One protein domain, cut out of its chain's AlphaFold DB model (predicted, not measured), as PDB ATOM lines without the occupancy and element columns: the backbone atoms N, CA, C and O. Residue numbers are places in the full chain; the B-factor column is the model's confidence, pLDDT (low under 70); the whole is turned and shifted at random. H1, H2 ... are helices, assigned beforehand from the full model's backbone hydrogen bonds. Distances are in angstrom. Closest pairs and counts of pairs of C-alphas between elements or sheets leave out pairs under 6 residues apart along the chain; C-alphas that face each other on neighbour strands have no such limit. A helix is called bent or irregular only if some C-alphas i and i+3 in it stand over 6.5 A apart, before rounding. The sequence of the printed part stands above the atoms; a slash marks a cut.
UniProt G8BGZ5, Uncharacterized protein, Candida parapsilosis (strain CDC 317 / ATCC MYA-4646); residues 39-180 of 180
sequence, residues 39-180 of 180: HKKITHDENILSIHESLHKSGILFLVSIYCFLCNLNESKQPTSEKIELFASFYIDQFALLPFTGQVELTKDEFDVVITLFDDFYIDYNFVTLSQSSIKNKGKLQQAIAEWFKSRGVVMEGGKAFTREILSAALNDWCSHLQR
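AT A GLANCE: This is residues 39 to 180 of the 180 residues of an uncharacterized protein of Candida parapsilosis (strain CDC 317 / ATCC MYA-4646) (UniProt G8BGZ5). A long helical hairpin, H1 with the shorter H2 folded back beside its later part, makes one layer, and three helices in the order H3, H5, H4 lie slantwise over one side of it as a second layer. H5 lies in the middle of that second layer, between H3, which crosses H1, and H4, which crosses H2 near the turn of the hairpin; the second layer is loosely joined, with few contacts between its helices. The printed part has 142 residues with five named helices, H1 to H5 in that order along the chain, and no named strand; the class is all helix. The whole is compact, with a radius of gyration of the C-alphas of 15.7 A, and spans 51 by 36 by 26 A.

IN THESE COORDINATES: The longest helix, H1, is residues 46 to 75, from C-alpha 46 at (190.967, 84.913, 202.505) to C-alpha 75 at (183.029, 94.455, 160.863), 43.5 A. It has a kink of 29 degrees near residue 57 and is neither bent nor irregular, but only just: C-alphas 57 and 60 are 6.0 A apart. H2 is residues 80 to 96, 24.2 A long. H3 is residues 108 to 129, 30.9 A. H4 is residues 140 to 151, 16.5 A. H5 is residues 162 to 178, 24.6 A, and ends with C-alpha 178 at (178.049, 76.087, 191.191).

HOW THE PARTS SIT: H1 is the hub, touching H2, H3 and H5. With residues 62 to 73 alone it touches H2, a hairpin at a shallow tilt of 21 degrees, opposite ways; the closest C-alphas, of Phe 62 and Gln 94, are 6.2 A apart. H1 and H3 touch at a steep tilt of 46 degrees, the same way, with the C-alphas of His 56 and Phe 121 closest at 6.7 A. H1, with residues 63 to 67 alone, and H5 only just touch, with 3 pairs of C-alphas within 8 A, the closest being Tyr 67 and Thr 163 at 7.3 A. H3 and H5 also only just touch, with 3 such pairs; the C-alphas of Tyr 122 and Arg 164 are closest at 6.8 A, and the tilt is a shallow 29 degrees, opposite ways. H2, with residues 80 to 87 alone, touches H4 at a steep tilt of 55 degrees, the C-alphas of Thr 80 and Leu 141 being closest at 6.2 A. H4 and H5 are close but not clearly touching, with the C-alphas of Phe 149 and Ala 169 closest at 7.4 A. H3 is apart from H2 and from H4. Every O i to N i+4 pair is within hydrogen-bond range in H2, H3, H4 and H5, and 25 of 26 are in H1.

THE WHOLE: The two C-alphas farthest apart, of His 44 and Lys 77, are 51.6 A apart. The printed part has no cut and ends at residue 180, the chain's last. The link from H2 to H3, 11 residues, is long, and that from H1 to H2 is tight. The mean pLDDT of the printed part is 71.5, and 62 residues are under 70, among them residues 39 to 47, 99 to 139 and 175 to 180.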
ATOM      1  N   HIS A  39     186.160  97.398 203.100       45.44
ATOM      2  CA  HIS A  39     186.695  97.330 204.460       45.44
ATOM      3  C   HIS A  39     185.721  96.807 205.518       45.44
ATOM      4  O   HIS A  39     186.161  96.472 206.617       45.44
ATOM      5  N   LYS A  40     184.414  96.749 205.229       46.25
ATOM      6  CA  LYS A  40     183.408  96.439 206.259       46.25
ATOM      7  C   LYS A  40     182.966  94.975 206.297       46.25
ATOM      8  O   LYS A  40     182.372  94.581 207.296       46.25
ATOM      9  N   LYS A  41     183.227  94.189 205.244       46.41
ATOM     10  CA  LYS A  41     182.816  92.771 205.163       46.41
ATOM     11  C   LYS A  41     183.871  91.795 204.623       46.41
ATOM     12  O   LYS A  41     183.778  90.623 204.947       46.41
ATOM     13  N   ILE A  42     184.853  92.243 203.834       50.41
ATOM     14  CA  ILE A  42     185.739  91.343 203.057       50.41
ATOM     15  C   ILE A  42     187.112  91.158 203.715       50.41
ATOM     16  O   ILE A  42     187.819  90.193 203.453       50.41
ATOM     17  N   THR A  43     187.490  92.047 204.631       49.38
ATOM     18  CA  THR A  43     188.810  92.066 205.276       49.38
ATOM     19  C   THR A  43     189.142  90.827 206.114       49.38
ATOM     20  O   THR A  43     190.252  90.771 206.640       49.38
ATOM     21  N   HIS A  44     188.231  89.863 206.289       52.41
ATOM     22  CA  HIS A  44     188.437  88.685 207.144       52.41
ATOM     23  C   HIS A  44     188.222  87.335 206.440       52.41
ATOM     24  O   HIS A  44     188.318  86.314 207.114       52.41
ATOM     25  N   ASP A  45     187.979  87.303 205.123       63.28
ATOM     26  CA  ASP A  45     187.822  86.040 204.387       63.28
ATOM     27  C   ASP A  45     188.827  85.930 203.230       63.28
ATOM     28  O   ASP A  45     188.662  86.512 202.153       63.28
ATOM     29  N   GLU A  46     189.904  85.181 203.478       67.25
ATOM     30  CA  GLU A  46     190.967  84.913 202.505       67.25
ATOM     31  C   GLU A  46     190.445  84.185 201.252       67.25
ATOM     32  O   GLU A  46     191.003  84.373 200.167       67.25
ATOM     33  N   ASN A  47     189.346  83.426 201.356       69.69
ATOM     34  CA  ASN A  47     188.755  82.732 200.213       69.69
ATOM     35  C   ASN A  47     188.088  83.725 199.258       69.69
ATOM     36  O   ASN A  47     188.344  83.683 198.054       69.69
ATOM     37  N   ILE A  48     187.298  84.672 199.780       70.06
ATOM     38  CA  ILE A  48     186.654  85.720 198.967       70.06
ATOM     39  C   ILE A  48     187.715  86.586 198.278       70.06
ATOM     40  O   ILE A  48     187.577  86.921 197.100       70.06
ATOM     41  N   LEU A  49     188.800  86.913 198.985       70.94
ATOM     42  CA  LEU A  49     189.921  87.672 198.428       70.94
ATOM     43  C   LEU A  49     190.635  86.910 197.303       70.94
ATOM     44  O   LEU A  49     190.900  87.487 196.248       70.94
ATOM     45  N   SER A  50     190.901  85.615 197.485       72.62
ATOM     46  CA  SER A  50     191.533  84.767 196.465       72.62
ATOM     47  C   SER A  50     190.672  84.625 195.203       72.62
ATOM     48  O   SER A  50     191.170  84.745 194.076       72.62
ATOM     49  N   ILE A  51     189.361  84.437 195.385       72.00
ATOM     50  CA  ILE A  51     188.373  84.379 194.302       72.00
ATOM     51  C   ILE A  51     188.331  85.715 193.562       72.00
ATOM     52  O   ILE A  51     188.416  85.741 192.337       72.00
ATOM     53  N   HIS A  52     188.283  86.828 194.294       72.38
ATOM     54  CA  HIS A  52     188.305  88.164 193.714       72.38
ATOM     55  C   HIS A  52     189.571  88.426 192.897       72.38
ATOM     56  O   HIS A  52     189.474  88.874 191.760       72.38
ATOM     57  N   GLU A  53     190.759  88.121 193.422       72.38
ATOM     58  CA  GLU A  53     192.008  88.316 192.679       72.38
ATOM     59  C   GLU A  53     192.081  87.454 191.416       72.38
ATOM     60  O   GLU A  53     192.553  87.918 190.372       72.38
ATOM     61  N   SER A  54     191.625  86.204 191.511       71.00
ATOM     62  CA  SER A  54     191.597  85.269 190.385       71.00
ATOM     63  C   SER A  54     190.655  85.776 189.302       71.00
ATOM     64  O   SER A  54     191.066  85.921 188.150       71.00
ATOM     65  N   LEU A  55     189.435  86.150 189.696       71.69
ATOM     66  CA  LEU A  55     188.407  86.669 188.805       71.69
ATOM     67  C   LEU A  55     188.757  88.046 188.241       71.69
ATOM     68  O   LEU A  55     188.437  88.321 187.092       71.69
ATOM     69  N   HIS A  56     189.475  88.886 188.978       72.38
ATOM     70  CA  HIS A  56     189.970  90.159 188.467       72.38
ATOM     71  C   HIS A  56     191.017  89.940 187.362       72.38
ATOM     72  O   HIS A  56     190.918  90.514 186.274       72.38
ATOM     73  N   LYS A  57     192.013  89.070 187.598       69.19
ATOM     74  CA  LYS A  57     193.083  88.775 186.624       69.19
ATOM     75  C   LYS A  57     192.530  88.171 185.332       69.19
ATOM     76  O   LYS A  57     192.924  88.580 184.242       69.19
ATOM     77  N   SER A  58     191.615  87.215 185.441       74.25
ATOM     78  CA  SER A  58     191.048  86.522 184.283       74.25
ATOM     79  C   SER A  58     189.845  87.220 183.667       74.25
ATOM     80  O   SER A  58     189.630  87.120 182.462       74.25
ATOM     81  N   GLY A  59     189.061  87.933 184.473       74.19
ATOM     82  CA  GLY A  59     187.875  88.661 184.048       74.19
ATOM     83  C   GLY A  59     188.230  89.776 183.078       74.19
ATOM     84  O   GLY A  59     187.517  89.961 182.092       74.19
ATOM     85  N   ILE A  60     189.352  90.488 183.297       73.88
ATOM     86  CA  ILE A  60     189.826  91.528 182.359       73.88
ATOM     87  C   ILE A  60     190.116  90.874 181.017       73.88
ATOM     88  O   ILE A  60     189.650  91.359 179.990       73.88
ATOM     89  N   LEU A  61     190.844  89.755 181.025       75.94
ATOM     90  CA  LEU A  61     191.192  89.049 179.800       75.94
ATOM     91  C   LEU A  61     189.935  88.553 179.076       75.94
ATOM     92  O   LEU A  61     189.801  88.787 177.880       75.94
ATOM     93  N   PHE A  62     188.988  87.963 179.803       80.75
ATOM     94  CA  PHE A  62     187.694  87.537 179.273       80.75
ATOM     95  C   PHE A  62     186.929  88.696 178.619       80.75
ATOM     96  O   PHE A  62     186.554  88.604 177.450       80.75
ATOM     97  N   LEU A  63     186.741  89.818 179.320       76.12
ATOM     98  CA  LEU A  63     186.012  90.964 178.774       76.12
ATOM     99  C   LEU A  63     186.719  91.605 177.582       76.12
ATOM    100  O   LEU A  63     186.058  91.988 176.616       76.12
ATOM    101  N   VAL A  64     188.048  91.716 177.622       76.31
ATOM    102  CA  VAL A  64     188.844  92.221 176.497       76.31
ATOM    103  C   VAL A  64     188.718  91.288 175.292       76.31
ATOM    104  O   VAL A  64     188.465  91.769 174.188       76.31
ATOM    105  N   SER A  65     188.814  89.971 175.493       82.44
ATOM    106  CA  SER A  65     188.623  88.964 174.446       82.44
ATOM    107  C   SER A  65     187.245  89.083 173.795       82.44
ATOM    108  O   SER A  65     187.157  89.200 172.570       82.44
ATOM    109  N   ILE A  66     186.170  89.122 174.596       84.25
ATOM    110  CA  ILE A  66     184.804  89.287 174.080       84.25
ATOM    111  C   ILE A  66     184.661  90.614 173.330       84.25
ATOM    112  O   ILE A  66     184.115  90.640 172.229       84.25
ATOM    113  N   TYR A  67     185.171  91.712 173.881       79.25
ATOM    114  CA  TYR A  67     185.094  93.024 173.245       79.25
ATOM    115  C   TYR A  67     185.788  93.057 171.882       79.25
ATOM    116  O   TYR A  67     185.175  93.454 170.890       79.25
ATOM    117  N   CYS A  68     187.038  92.597 171.809       79.19
ATOM    118  CA  CYS A  68     187.793  92.531 170.560       79.19
ATOM    119  C   CYS A  68     187.080  91.651 169.528       79.19
ATOM    120  O   CYS A  68     186.969  92.021 168.359       79.19
ATOM    121  N   PHE A  69     186.537  90.513 169.965       85.94
ATOM    122  CA  PHE A  69     185.789  89.625 169.089       85.94
ATOM    123  C   PHE A  69     184.496  90.260 168.572       85.94
ATOM    124  O   PHE A  69     184.201  90.172 167.384       85.94
ATOM    125  N   LEU A  70     183.754  90.972 169.422       82.44
ATOM    126  CA  LEU A  70     182.551  91.707 169.024       82.44
ATOM    127  C   LEU A  70     182.855  92.828 168.027       82.44
ATOM    128  O   LEU A  70     182.069  93.044 167.104       82.44
ATOM    129  N   CYS A  71     183.980  93.531 168.182       78.38
ATOM    130  CA  CYS A  71     184.447  94.502 167.191       78.38
ATOM    131  C   CYS A  71     184.675  93.824 165.832       78.38
ATOM    132  O   CYS A  71     184.093  94.248 164.834       78.38
ATOM    133  N   ASN A  72     185.399  92.702 165.813       81.25
ATOM    134  CA  ASN A  72     185.644  91.932 164.590       81.25
ATOM    135  C   ASN A  72     184.346  91.383 163.967       81.25
ATOM    136  O   ASN A  72     184.143  91.465 162.755       81.25
ATOM    137  N   LEU A  73     183.420  90.858 164.778       84.69
ATOM    138  CA  LEU A  73     182.121  90.372 164.305       84.69
ATOM    139  C   LEU A  73     181.251  91.494 163.737       84.69
ATOM    140  O   LEU A  73     180.526  91.274 162.765       84.69
ATOM    141  N   ASN A  74     181.299  92.696 164.315       78.69
ATOM    142  CA  ASN A  74     180.578  93.847 163.776       78.69
ATOM    143  C   ASN A  74     181.084  94.224 162.379       78.69
ATOM    144  O   ASN A  74     180.271  94.534 161.510       78.69
ATOM    145  N   GLU A  75     182.395  94.142 162.150       81.44
ATOM    146  CA  GLU A  75     183.029  94.455 160.863       81.44
ATOM    147  C   GLU A  75     182.923  93.319 159.832       81.44
ATOM    148  O   GLU A  75     182.986  93.560 158.623       81.44
ATOM    149  N   SER A  76     182.705  92.080 160.285       82.94
ATOM    150  CA  SER A  76     182.504  90.919 159.411       82.94
ATOM    151  C   SER A  76     181.288  91.090 158.487       82.94
ATOM    152  O   SER A  76     180.245  91.625 158.872       82.94
ATOM    153  N   LYS A  77     181.386  90.574 157.256       87.62
ATOM    154  CA  LYS A  77     180.295  90.581 156.259       87.62
ATOM    155  C   LYS A  77     179.334  89.393 156.383       87.62
ATOM    156  O   LYS A  77     178.398  89.300 155.595       87.62
ATOM    157  N   GLN A  78     179.565  88.489 157.334       87.81
ATOM    158  CA  GLN A  78     178.749  87.287 157.500       87.81
ATOM    159  C   GLN A  78     177.286  87.603 157.868       87.81
ATOM    160  O   GLN A  78     177.005  88.652 158.464       87.81
ATOM    161  N   PRO A  79     176.339  86.703 157.550       89.69
ATOM    162  CA  PRO A  79     174.974  86.772 158.057       89.69
ATOM    163  C   PRO A  79     174.927  86.810 159.589       89.69
ATOM    164  O   PRO A  79     175.783  86.250 160.270       89.69
ATOM    165  N   THR A  80     173.896  87.445 160.156       86.69
ATOM    166  CA  THR A  80     173.747  87.547 161.618       86.69
ATOM    167  C   THR A  80     173.676  86.178 162.294       86.69
ATOM    168  O   THR A  80     174.275  86.027 163.348       86.69
ATOM    169  N   SER A  81     173.021  85.182 161.691       87.44
ATOM    170  CA  SER A  81     172.946  83.818 162.237       87.44
ATOM    171  C   SER A  81     174.329  83.191 162.438       87.44
ATOM    172  O   SER A  81     174.640  82.746 163.536       87.44
ATOM    173  N   GLU A  82     175.198  83.257 161.426       90.62
ATOM    174  CA  GLU A  82     176.575  82.747 161.510       90.62
ATOM    175  C   GLU A  82     177.404  83.516 162.549       90.62
ATOM    176  O   GLU A  82     178.178  82.929 163.302       90.62
ATOM    177  N   LYS A  83     177.211  84.839 162.651       89.56
ATOM    178  CA  LYS A  83     177.874  85.648 163.688       89.56
ATOM    179  C   LYS A  83     177.476  85.221 165.101       89.56
ATOM    180  O   LYS A  83     178.307  85.311 166.000       89.56
ATOM    181  N   ILE A  84     176.235  84.772 165.302       90.81
ATOM    182  CA  ILE A  84     175.776  84.254 166.596       90.81
ATOM    183  C   ILE A  84     176.403  82.902 166.907       90.81
ATOM    184  O   ILE A  84     176.835  82.709 168.036       90.81
ATOM    185  N   GLU A  85     176.513  81.998 165.937       91.06
ATOM    186  CA  GLU A  85     177.189  80.710 166.142       91.06
ATOM    187  C   GLU A  85     178.660  80.909 166.531       91.06
ATOM    188  O   GLU A  85     179.135  80.336 167.514       91.06
ATOM    189  N   LEU A  86     179.356  81.807 165.826       92.56
ATOM    190  CA  LEU A  86     180.733  82.188 166.141       92.56
ATOM    191  C   LEU A  86     180.851  82.839 167.524       92.56
ATOM    192  O   LEU A  86     181.759  82.506 168.284       92.56
ATOM    193  N   PHE A  87     179.930  83.744 167.865       90.94
ATOM    194  CA  PHE A  87     179.863  84.351 169.194       90.94
ATOM    195  C   PHE A  87     179.639  83.312 170.291       90.94
ATOM    196  O   PHE A  87     180.362  83.325 171.282       90.94
ATOM    197  N   ALA A  88     178.679  82.408 170.111       90.31
ATOM    198  CA  ALA A  88     178.336  81.389 171.088       90.31
ATOM    199  C   ALA A  88     179.520  80.455 171.364       90.31
ATOM    200  O   ALA A  88     179.849  80.226 172.526       90.31
ATOM    201  N   SER A  89     180.182  79.965 170.309       91.88
ATOM    202  CA  SER A  89     181.368  79.111 170.444       91.88
ATOM    203  C   SER A  89     182.493  79.848 171.168       91.88
ATOM    204  O   SER A  89     182.992  79.368 172.179       91.88
ATOM    205  N   PHE A  90     182.831  81.056 170.705       90.50
ATOM    206  CA  PHE A  90     183.896  81.853 171.308       90.50
ATOM    207  C   PHE A  90     183.611  82.184 172.776       90.50
ATOM    208  O   PHE A  90     184.497  82.077 173.618       90.50
ATOM    209  N   TYR A  91     182.373  82.561 173.100       89.56
ATOM    210  CA  TYR A  91     181.965  82.853 174.468       89.56
ATOM    211  C   TYR A  91     182.155  81.644 175.383       89.56
ATOM    212  O   TYR A  91     182.722  81.799 176.459       89.56
ATOM    213  N   ILE A  92     181.706  80.457 174.962       87.19
ATOM    214  CA  ILE A  92     181.819  79.231 175.765       87.19
ATOM    215  C   ILE A  92     183.292  78.887 176.004       87.19
ATOM    216  O   ILE A  92     183.666  78.608 177.143       87.19
ATOM    217  N   ASP A  93     184.131  78.983 174.971       87.75
ATOM    218  CA  ASP A  93     185.567  78.717 175.089       87.75
ATOM    219  C   ASP A  93     186.245  79.703 176.048       87.75
ATOM    220  O   ASP A  93     187.003  79.301 176.927       87.75
ATOM    221  N   GLN A  94     185.953  81.003 175.925       84.94
ATOM    222  CA  GLN A  94     186.507  82.018 176.827       84.94
ATOM    223  C   GLN A  94     185.983  81.866 178.257       84.94
ATOM    224  O   GLN A  94     186.734  82.068 179.208       84.94
ATOM    225  N   PHE A  95     184.711  81.501 178.415       82.25
ATOM    226  CA  PHE A  95     184.110  81.253 179.717       82.25
ATOM    227  C   PHE A  95     184.778  80.061 180.408       82.25
ATOM    228  O   PHE A  95     185.137  80.170 181.570       82.25
ATOM    229  N   ALA A  96     185.045  78.965 179.693       78.81
ATOM    230  CA  ALA A  96     185.732  77.794 180.244       78.81
ATOM    231  C   ALA A  96     187.173  78.081 180.716       78.81
ATOM    232  O   ALA A  96     187.713  77.339 181.534       78.81
ATOM    233  N   LEU A  97     187.799  79.146 180.202       77.12
ATOM    234  CA  LEU A  97     189.141  79.587 180.588       77.12
ATOM    235  C   LEU A  97     189.153  80.544 181.782       77.12
ATOM    236  O   LEU A  97     190.233  80.859 182.288       77.12
ATOM    237  N   LEU A  98     187.991  81.024 182.234       72.44
ATOM    238  CA  LEU A  98     187.932  81.738 183.498       72.44
ATOM    239  C   LEU A  98     188.353  80.744 184.602       72.44
ATOM    240  O   LEU A  98     187.754  79.675 184.714       72.44
ATOM    241  N   PRO A  99     189.401  81.049 185.393       60.91
ATOM    242  CA  PRO A  99     189.816  80.292 186.554       60.91
ATOM    243  C   PRO A  99     188.706  80.399 187.594       60.91
ATOM    244  O   PRO A  99     188.732  81.218 188.508       60.91
ATOM    245  N   PHE A 100     187.706  79.550 187.431       61.53
ATOM    246  CA  PHE A 100     186.815  79.180 188.500       61.53
ATOM    247  C   PHE A 100     187.632  78.219 189.341       61.53
ATOM    248  O   PHE A 100     187.901  77.093 188.923       61.53
ATOM    249  N   THR A 101     188.144  78.708 190.467       50.69
ATOM    250  CA  THR A 101     188.819  77.874 191.457       50.69
ATOM    251  C   THR A 101     187.915  76.678 191.729       50.69
ATOM    252  O   THR A 101     186.813  76.828 192.253       50.69
ATOM    253  N   GLY A 102     188.327  75.509 191.236       49.25
ATOM    254  CA  GLY A 102     187.576  74.276 191.394       49.25
ATOM    255  C   GLY A 102     187.296  74.051 192.875       49.25
ATOM    256  O   GLY A 102     188.203  74.200 193.688       49.25
ATOM    257  N   GLN A 103     186.046  73.704 193.188       50.31
ATOM    258  CA  GLN A 103     185.511  73.518 194.541       50.31
ATOM    259  C   GLN A 103     185.471  74.798 195.386       50.31
ATOM    260  O   GLN A 103     186.267  74.976 196.303       50.31
ATOM    261  N   VAL A 104     184.484  75.660 195.138       56.34
ATOM    262  CA  VAL A 104     184.059  76.622 196.159       56.34
ATOM    263  C   VAL A 104     182.546  76.548 196.292       56.34
ATOM    264  O   VAL A 104     181.811  77.063 195.452       56.34
ATOM    265  N   GLU A 105     182.079  75.882 197.345       59.06
ATOM    266  CA  GLU A 105     180.713  76.069 197.825       59.06
ATOM    267  C   GLU A 105     180.639  77.475 198.426       59.06
ATOM    268  O   GLU A 105     181.102  77.708 199.538       59.06
ATOM    269  N   LEU A 106     180.119  78.427 197.654       62.50
ATOM    270  CA  LEU A 106     179.792  79.753 198.161       62.50
ATOM    271  C   LEU A 106     178.376  79.723 198.728       62.50
ATOM    272  O   LEU A 106     177.424  79.292 198.071       62.50
ATOM    273  N   THR A 107     178.214  80.241 199.936       69.88
ATOM    274  CA  THR A 107     176.909  80.656 200.435       69.88
ATOM    275  C   THR A 107     176.350  81.778 199.559       69.88
ATOM    276  O   THR A 107     177.071  82.491 198.856       69.88
ATOM    277  N   LYS A 108     175.031  81.973 199.619       67.38
ATOM    278  CA  LYS A 108     174.362  83.050 198.879       67.38
ATOM    279  C   LYS A 108     174.946  84.432 199.207       67.38
ATOM    280  O   LYS A 108     175.146  85.231 198.300       67.38
ATOM    281  N   ASP A 109     175.250  84.683 200.477       65.44
ATOM    282  CA  ASP A 109     175.800  85.965 200.920       65.44
ATOM    283  C   ASP A 109     177.213  86.200 200.360       65.44
ATOM    284  O   ASP A 109     177.536  87.315 199.953       65.44
ATOM    285  N   GLU A 110     178.050  85.161 200.284       66.56
ATOM    286  CA  GLU A 110     179.385  85.248 199.675       66.56
ATOM    287  C   GLU A 110     179.294  85.436 198.158       66.56
ATOM    288  O   GLU A 110     180.043  86.224 197.583       66.56
ATOM    289  N   PHE A 111     178.332  84.780 197.507       68.94
ATOM    290  CA  PHE A 111     178.061  84.982 196.089       68.94
ATOM    291  C   PHE A 111     177.608  86.423 195.787       68.94
ATOM    292  O   PHE A 111     178.109  87.039 194.846       68.94
ATOM    293  N   ASP A 112     176.741  87.005 196.620       65.81
ATOM    294  CA  ASP A 112     176.305  88.405 196.495       65.81
ATOM    295  C   ASP A 112     177.477  89.393 196.692       65.81
ATOM    296  O   ASP A 112     177.566  90.427 196.017       65.81
ATOM    297  N   VAL A 113     178.429  89.065 197.576       68.94
ATOM    298  CA  VAL A 113     179.681  89.823 197.727       68.94
ATOM    299  C   VAL A 113     180.533  89.721 196.463       68.94
ATOM    300  O   VAL A 113     181.016  90.746 195.981       68.94
ATOM    301  N   VAL A 114     180.673  88.530 195.876       66.94
ATOM    302  CA  VAL A 114     181.413  88.348 194.620       66.94
ATOM    303  C   VAL A 114     180.757  89.108 193.463       66.94
ATOM    304  O   VAL A 114     181.468  89.759 192.700       66.94
ATOM    305  N   ILE A 115     179.424  89.128 193.361       67.50
ATOM    306  CA  ILE A 115     178.712  89.964 192.375       67.50
ATOM    307  C   ILE A 115     179.071  91.442 192.556       67.50
ATOM    308  O   ILE A 115     179.378  92.128 191.581       67.50
ATOM    309  N   THR A 116     179.061  91.930 193.797       65.50
ATOM    310  CA  THR A 116     179.364  93.339 194.092       65.50
ATOM    311  C   THR A 116     180.791  93.700 193.670       65.50
ATOM    312  O   THR A 116     181.022  94.750 193.074       65.50
ATOM    313  N   LEU A 117     181.744  92.796 193.904       65.94
ATOM    314  CA  LEU A 117     183.134  92.951 193.476       65.94
ATOM    315  C   LEU A 117     183.298  92.932 191.946       65.94
ATOM    316  O   LEU A 117     184.166  93.610 191.398       65.94
ATOM    317  N   PHE A 118     182.451  92.185 191.239       66.25
ATOM    318  CA  PHE A 118     182.429  92.166 189.776       66.25
ATOM    319  C   PHE A 118     181.896  93.453 189.149       66.25
ATOM    320  O   PHE A 118     182.368  93.857 188.085       66.25
ATOM    321  N   ASP A 119     180.912  94.090 189.782       65.75
ATOM    322  CA  ASP A 119     180.414  95.396 189.346       65.75
ATOM    323  C   ASP A 119     181.520  96.468 189.469       65.75
ATOM    324  O   ASP A 119     181.677  97.287 188.560       65.75
ATOM    325  N   ASP A 120     182.349  96.416 190.520       65.31
ATOM    326  CA  ASP A 120     183.525  97.291 190.675       65.31
ATOM    327  C   ASP A 120     184.570  97.038 189.574       65.31
ATOM    328  O   ASP A 120     185.054  97.965 188.920       65.31
ATOM    329  N   PHE A 121     184.835  95.768 189.269       66.69
ATOM    330  CA  PHE A 121     185.693  95.366 188.156       66.69
ATOM    331  C   PHE A 121     185.183  95.871 186.785       66.69
ATOM    332  O   PHE A 121     185.970  96.289 185.930       66.69
ATOM    333  N   TYR A 122     183.864  95.887 186.561       64.56
ATOM    334  CA  TYR A 122     183.274  96.459 185.347       64.56
ATOM    335  C   TYR A 122     183.543  97.968 185.225       64.56
ATOM    336  O   TYR A 122     183.779  98.464 184.118       64.56
ATOM    337  N   ILE A 123     183.527  98.703 186.341       65.69
ATOM    338  CA  ILE A 123     183.849 100.138 186.371       65.69
ATOM    339  C   ILE A 123     185.305 100.363 185.941       65.69
ATOM    340  O   ILE A 123     185.560 101.213 185.079       65.69
ATOM    341  N   ASP A 124     186.236  99.553 186.449       63.09
ATOM    342  CA  ASP A 124     187.652  99.611 186.074       63.09
ATOM    343  C   ASP A 124     187.878  99.257 184.594       63.09
ATOM    344  O   ASP A 124     188.599  99.959 183.877       63.09
ATOM    345  N   TYR A 125     187.192  98.230 184.081       63.94
ATOM    346  CA  TYR A 125     187.199  97.901 182.653       63.94
ATOM    347  C   TYR A 125     186.656  99.053 181.789       63.94
ATOM    348  O   TYR A 125     187.255  99.405 180.769       63.94
ATOM    349  N   ASN A 126     185.548  99.684 182.198       61.38
ATOM    350  CA  ASN A 126     184.983 100.838 181.495       61.38
ATOM    351  C   ASN A 126     186.001 101.977 181.374       61.38
ATOM    352  O   ASN A 126     186.101 102.604 180.320       61.38
ATOM    353  N   PHE A 127     186.781 102.223 182.427       52.91
ATOM    354  CA  PHE A 127     187.833 103.233 182.415       52.91
ATOM    355  C   PHE A 127     188.971 102.877 181.442       52.91
ATOM    356  O   PHE A 127     189.408 103.723 180.655       52.91
ATOM    357  N   VAL A 128     189.429 101.621 181.448       54.78
ATOM    358  CA  VAL A 128     190.557 101.169 180.618       54.78
ATOM    359  C   VAL A 128     190.174 101.068 179.138       54.78
ATOM    360  O   VAL A 128     190.886 101.597 178.283       54.78
ATOM    361  N   THR A 129     189.048 100.432 178.809       54.16
ATOM    362  CA  THR A 129     188.739 100.012 177.431       54.16
ATOM    363  C   THR A 129     187.828 100.988 176.680       54.16
ATOM    364  O   THR A 129     188.067 101.253 175.500       54.16
ATOM    365  N   LEU A 130     186.834 101.612 177.334       51.91
ATOM    366  CA  LEU A 130     185.945 102.574 176.653       51.91
ATOM    367  C   LEU A 130     186.591 103.941 176.400       51.91
ATOM    368  O   LEU A 130     186.050 104.737 175.629       51.91
ATOM    369  N   SER A 131     187.768 104.204 176.974       49.31
ATOM    370  CA  SER A 131     188.557 105.398 176.651       49.31
ATOM    371  C   SER A 131     189.057 105.426 175.196       49.31
ATOM    372  O   SER A 131     189.555 106.467 174.760       49.31
ATOM    373  N   GLN A 132     188.921 104.325 174.434       46.88
ATOM    374  CA  GLN A 132     189.503 104.208 173.091       46.88
ATOM    375  C   GLN A 132     188.539 104.022 171.915       46.88
ATOM    376  O   GLN A 132     188.945 104.360 170.811       46.88
ATOM    377  N   SER A 133     187.288 103.576 172.062       51.62
ATOM    378  CA  SER A 133     186.262 103.605 170.994       51.62
ATOM    379  C   SER A 133     184.923 103.130 171.551       51.62
ATOM    380  O   SER A 133     184.870 102.093 172.201       51.62
ATOM    381  N   SER A 134     183.813 103.817 171.265       52.16
ATOM    382  CA  SER A 134     182.495 103.235 171.545       52.16
ATOM    383  C   SER A 134     182.192 102.168 170.492       52.16
ATOM    384  O   SER A 134     182.160 102.500 169.302       52.16
ATOM    385  N   ILE A 135     181.861 100.937 170.892       55.66
ATOM    386  CA  ILE A 135     181.110 100.033 170.010       55.66
ATOM    387  C   ILE A 135     179.799 100.756 169.679       55.66
ATOM    388  O   ILE A 135     178.909 100.870 170.524       55.66
ATOM    389  N   LYS A 136     179.686 101.318 168.468       55.16
ATOM    390  CA  LYS A 136     178.453 101.981 168.036       55.16
ATOM    391  C   LYS A 136     177.408 100.911 167.765       55.16
ATOM    392  O   LYS A 136     177.357 100.297 166.706       55.16
ATOM    393  N   ASN A 137     176.594 100.705 168.787       53.16
ATOM    394  CA  ASN A 137     175.528  99.732 168.868       53.16
ATOM    395  C   ASN A 137     174.432 100.059 167.834       53.16
ATOM    396  O   ASN A 137     173.708 101.043 167.980       53.16
ATOM    397  N   LYS A 138     174.336  99.271 166.757       53.78
ATOM    398  CA  LYS A 138     173.276  99.397 165.741       53.78
ATOM    399  C   LYS A 138     172.569  98.056 165.509       53.78
ATOM    400  O   LYS A 138     172.555  97.497 164.415       53.78
ATOM    401  N   GLY A 139     171.919  97.578 166.567       68.69
ATOM    402  CA  GLY A 139     170.586  96.976 166.500       68.69
ATOM    403  C   GLY A 139     170.513  95.457 166.374       68.69
ATOM    404  O   GLY A 139     169.932  94.824 167.241       68.69
ATOM    405  N   LYS A 140     171.060  94.850 165.315       78.56
ATOM    406  CA  LYS A 140     170.725  93.443 164.998       78.56
ATOM    407  C   LYS A 140     171.604  92.404 165.688       78.56
ATOM    408  O   LYS A 140     171.083  91.407 166.171       78.56
ATOM    409  N   LEU A 141     172.921  92.622 165.740       82.06
ATOM    410  CA  LEU A 141     173.839  91.646 166.335       82.06
ATOM    411  C   LEU A 141     173.632  91.554 167.851       82.06
ATOM    412  O   LEU A 141     173.499  90.464 168.386       82.06
ATOM    413  N   GLN A 142     173.548  92.693 168.534       80.31
ATOM    414  CA  GLN A 142     173.371  92.748 169.985       80.31
ATOM    415  C   GLN A 142     172.004  92.216 170.411       80.31
ATOM    416  O   GLN A 142     171.921  91.523 171.419       80.31
ATOM    417  N   GLN A 143     170.952  92.483 169.630       83.38
ATOM    418  CA  GLN A 143     169.642  91.888 169.871       83.38
ATOM    419  C   GLN A 143     169.687  90.364 169.715       83.38
ATOM    420  O   GLN A 143     169.210  89.657 170.593       83.38
ATOM    421  N   ALA A 144     170.313  89.857 168.652       86.69
ATOM    422  CA  ALA A 144     170.432  88.420 168.436       86.69
ATOM    423  C   ALA A 144     171.298  87.731 169.513       86.69
ATOM    424  O   ALA A 144     170.980  86.623 169.940       86.69
ATOM    425  N   ILE A 145     172.338  88.399 170.028       86.50
ATOM    426  CA  ILE A 145     173.108  87.909 171.183       86.50
ATOM    427  C   ILE A 145     172.249  87.909 172.455       86.50
ATOM    428  O   ILE A 145     172.257  86.931 173.197       86.50
ATOM    429  N   ALA A 146     171.474  88.968 172.703       84.56
ATOM    430  CA  ALA A 146     170.568  89.019 173.848       84.56
ATOM    431  C   ALA A 146     169.493  87.922 173.786       84.56
ATOM    432  O   ALA A 146     169.170  87.312 174.801       84.56
ATOM    433  N   GLU A 147     168.970  87.623 172.595       88.38
ATOM    434  CA  GLU A 147     168.041  86.513 172.364       88.38
ATOM    435  C   GLU A 147     168.708  85.149 172.600       88.38
ATOM    436  O   GLU A 147     168.105  84.272 173.223       88.38
ATOM    437  N   TRP A 148     169.967  84.986 172.182       91.06
ATOM    438  CA  TRP A 148     170.757  83.792 172.479       91.06
ATOM    439  C   TRP A 148     170.932  83.572 173.989       91.06
ATOM    440  O   TRP A 148     170.623  82.484 174.475       91.06
ATOM    441  N   PHE A 149     171.319  84.594 174.758       85.69
ATOM    442  CA  PHE A 149     171.377  84.493 176.224       85.69
ATOM    443  C   PHE A 149     170.006  84.215 176.846       85.69
ATOM    444  O   PHE A 149     169.886  83.351 177.717       85.69
ATOM    445  N   LYS A 150     168.948  84.860 176.343       85.50
ATOM    446  CA  LYS A 150     167.576  84.640 176.816       85.50
ATOM    447  C   LYS A 150     167.140  83.185 176.646       85.50
ATOM    448  O   LYS A 150     166.493  82.645 177.540       85.50
ATOM    449  N   SER A 151     167.526  82.531 175.546       86.00
ATOM    450  CA  SER A 151     167.263  81.099 175.321       86.00
ATOM    451  C   SER A 151     167.906  80.182 176.372       86.00
ATOM    452  O   SER A 151     167.437  79.067 176.582       86.00
ATOM    453  N   ARG A 152     168.936  80.674 177.074       80.25
ATOM    454  CA  ARG A 152     169.655  79.983 178.151       80.25
ATOM    455  C   ARG A 152     169.173  80.388 179.550       80.25
ATOM    456  O   ARG A 152     169.774  79.990 180.538       80.25
ATOM    457  N   GLY A 153     168.103  81.181 179.640       77.62
ATOM    458  CA  GLY A 153     167.555  81.672 180.908       77.62
ATOM    459  C   GLY A 153     168.234  82.933 181.448       77.62
ATOM    460  O   GLY A 153     167.893  83.378 182.540       77.62
ATOM    461  N   VAL A 154     169.147  83.544 180.689       80.44
ATOM    462  CA  VAL A 154     169.848  84.768 181.089       80.44
ATOM    463  C   VAL A 154     169.219  85.976 180.398       80.44
ATOM    464  O   VAL A 154     169.231  86.085 179.174       80.44
ATOM    465  N   VAL A 155     168.667  86.908 181.173       79.12
ATOM    466  CA  VAL A 155     168.030  88.119 180.633       79.12
ATOM    467  C   VAL A 155     169.022  89.278 180.651       79.12
ATOM    468  O   VAL A 155     169.437  89.711 181.720       79.12
ATOM    469  N   MET A 156     169.361  89.796 179.468       76.44
ATOM    470  CA  MET A 156     170.144  91.028 179.319       76.44
ATOM    471  C   MET A 156     169.214  92.250 179.318       76.44
ATOM    472  O   MET A 156     168.261  92.324 178.537       76.44
ATOM    473  N   GLU A 157     169.490  93.230 180.167       71.62
ATOM    474  CA  GLU A 157     168.763  94.489 180.258       71.62
ATOM    475  C   GLU A 157     169.200  95.469 179.161       71.62
ATOM    476  O   GLU A 157     170.310  95.998 179.159       71.62
ATOM    477  N   GLY A 158     168.281  95.808 178.253       63.72
ATOM    478  CA  GLY A 158     168.564  96.732 177.146       63.72
ATOM    479  C   GLY A 158     168.916  98.171 177.558       63.72
ATOM    480  O   GLY A 158     169.404  98.931 176.725       63.72
ATOM    481  N   GLY A 159     168.675  98.557 178.819       64.81
ATOM    482  CA  GLY A 159     169.037  99.871 179.367       64.81
ATOM    483  C   GLY A 159     170.485  99.976 179.859       64.81
ATOM    484  O   GLY A 159     170.951 101.077 180.148       64.81
ATOM    485  N   LYS A 160     171.201  98.849 179.957       67.25
ATOM    486  CA  LYS A 160     172.589  98.777 180.423       67.25
ATOM    487  C   LYS A 160     173.553  98.633 179.241       67.25
ATOM    488  O   LYS A 160     173.178  98.293 178.119       67.25
ATOM    489  N   ALA A 161     174.826  98.940 179.478       70.38
ATOM    490  CA  ALA A 161     175.860  98.788 178.464       70.38
ATOM    491  C   ALA A 161     176.041  97.308 178.099       70.38
ATOM    492  O   ALA A 161     176.160  96.457 178.974       70.38
ATOM    493  N   PHE A 162     176.129  97.005 176.803       71.06
ATOM    494  CA  PHE A 162     176.145  95.625 176.310       71.06
ATOM    495  C   PHE A 162     177.252  94.760 176.937       71.06
ATOM    496  O   PHE A 162     177.001  93.625 177.319       71.06
ATOM    497  N   THR A 163     178.460  95.300 177.117       70.19
ATOM    498  CA  THR A 163     179.575  94.592 177.771       70.19
ATOM    499  C   THR A 163     179.309  94.276 179.245       70.19
ATOM    500  O   THR A 163     179.752  93.235 179.725       70.19
ATOM    501  N   ARG A 164     178.542  95.120 179.949       69.44
ATOM    502  CA  ARG A 164     178.092  94.860 181.326       69.44
ATOM    503  C   ARG A 164     177.135  93.679 181.381       69.44
ATOM    504  O   ARG A 164     177.226  92.836 182.268       69.44
ATOM    505  N   GLU A 165     176.237  93.611 180.410       73.56
ATOM    506  CA  GLU A 165     175.256  92.536 180.323       73.56
ATOM    507  C   GLU A 165     175.913  91.199 179.966       73.56
ATOM    508  O   GLU A 165     175.515  90.168 180.497       73.56
ATOM    509  N   ILE A 166     176.974  91.201 179.149       75.12
ATOM    510  CA  ILE A 166     177.803  90.006 178.912       75.12
ATOM    511  C   ILE A 166     178.482  89.529 180.201       75.12
ATOM    512  O   ILE A 166     178.516  88.327 180.470       75.12
ATOM    513  N   LEU A 167     179.024  90.452 181.002       70.81
ATOM    514  CA  LEU A 167     179.639  90.110 182.285       70.81
ATOM    515  C   LEU A 167     178.606  89.522 183.255       70.81
ATOM    516  O   LEU A 167     178.837  88.479 183.858       70.81
ATOM    517  N   SER A 168     177.442  90.163 183.341       69.25
ATOM    518  CA  SER A 168     176.316  89.701 184.158       69.25
ATOM    519  C   SER A 168     175.837  88.317 183.712       69.25
ATOM    520  O   SER A 168     175.490  87.475 184.538       69.25
ATOM    521  N   ALA A 169     175.862  88.039 182.407       75.06
ATOM    522  CA  ALA A 169     175.548  86.724 181.872       75.06
ATOM    523  C   ALA A 169     176.567  85.655 182.285       75.06
ATOM    524  O   ALA A 169     176.166  84.578 182.718       75.06
ATOM    525  N   ALA A 170     177.866  85.970 182.229       72.88
ATOM    526  CA  ALA A 170     178.919  85.067 182.696       72.88
ATOM    527  C   ALA A 170     178.774  84.734 184.190       72.88
ATOM    528  O   ALA A 170     178.909  83.580 184.583       72.88
ATOM    529  N   LEU A 171     178.417  85.710 185.027       71.00
ATOM    530  CA  LEU A 171     178.162  85.463 186.450       71.00
ATOM    531  C   LEU A 171     176.956  84.547 186.693       71.00
ATOM    532  O   LEU A 171     177.013  83.681 187.562       71.00
ATOM    533  N   ASN A 172     175.881  84.704 185.916       72.00
ATOM    534  CA  ASN A 172     174.712  83.822 186.004       72.00
ATOM    535  C   ASN A 172     175.028  82.391 185.551       72.00
ATOM    536  O   ASN A 172     174.625  81.429 186.212       72.00
ATOM    537  N   ASP A 173     175.768  82.245 184.449       74.44
ATOM    538  CA  ASP A 173     176.246  80.946 183.975       74.44
ATOM    539  C   ASP A 173     177.141  80.281 185.032       74.44
ATOM    540  O   ASP A 173     177.028  79.077 185.265       74.44
ATOM    541  N   TRP A 174     177.981  81.053 185.726       70.38
ATOM    542  CA  TRP A 174     178.815  80.546 186.814       70.38
ATOM    543  C   TRP A 174     177.992  80.119 188.036       70.38
ATOM    544  O   TRP A 174     178.162  78.997 188.506       70.38
ATOM    545  N   CYS A 175     177.040  80.942 188.492       65.19
ATOM    546  CA  CYS A 175     176.119  80.586 189.580       65.19
ATOM    547  C   CYS A 175     175.401  79.259 189.304       65.19
ATOM    548  O   CYS A 175     175.339  78.374 190.155       65.19
ATOM    549  N   SER A 176     174.914  79.099 188.070       67.25
ATOM    550  CA  SER A 176     174.207  77.895 187.630       67.25
ATOM    551  C   SER A 176     175.114  76.660 187.576       67.25
ATOM    552  O   SER A 176     174.631  75.545 187.759       67.25
ATOM    553  N   HIS A 177     176.416  76.838 187.323       66.38
ATOM    554  CA  HIS A 177     177.403  75.757 187.400       66.38
ATOM    555  C   HIS A 177     177.761  75.388 188.842       66.38
ATOM    556  O   HIS A 177     177.995  74.216 189.099       66.38
ATOM    557  N   LEU A 178     177.783  76.349 189.771       57.97
ATOM    558  CA  LEU A 178     178.049  76.087 191.191       57.97
ATOM    559  C   LEU A 178     176.901  75.347 191.895       57.97
ATOM    560  O   LEU A 178     177.134  74.655 192.878       57.97
ATOM    561  N   GLN A 179     175.663  75.495 191.416       52.34
ATOM    562  CA  GLN A 179     174.477  74.839 191.987       52.34
ATOM    563  C   GLN A 179     174.253  73.393 191.501       52.34
ATOM    564  O   GLN A 179     173.261  72.776 191.896       52.34
ATOM    565  N   ARG A 180     175.109  72.869 190.615       46.19
ATOM    566  CA  ARG A 180     175.037  71.500 190.076       46.19
ATOM    567  C   ARG A 180     175.991  70.564 190.796       46.19
ATOM    568  O   ARG A 180     175.574  69.406 191.008       46.19
TER     569      ARG A 180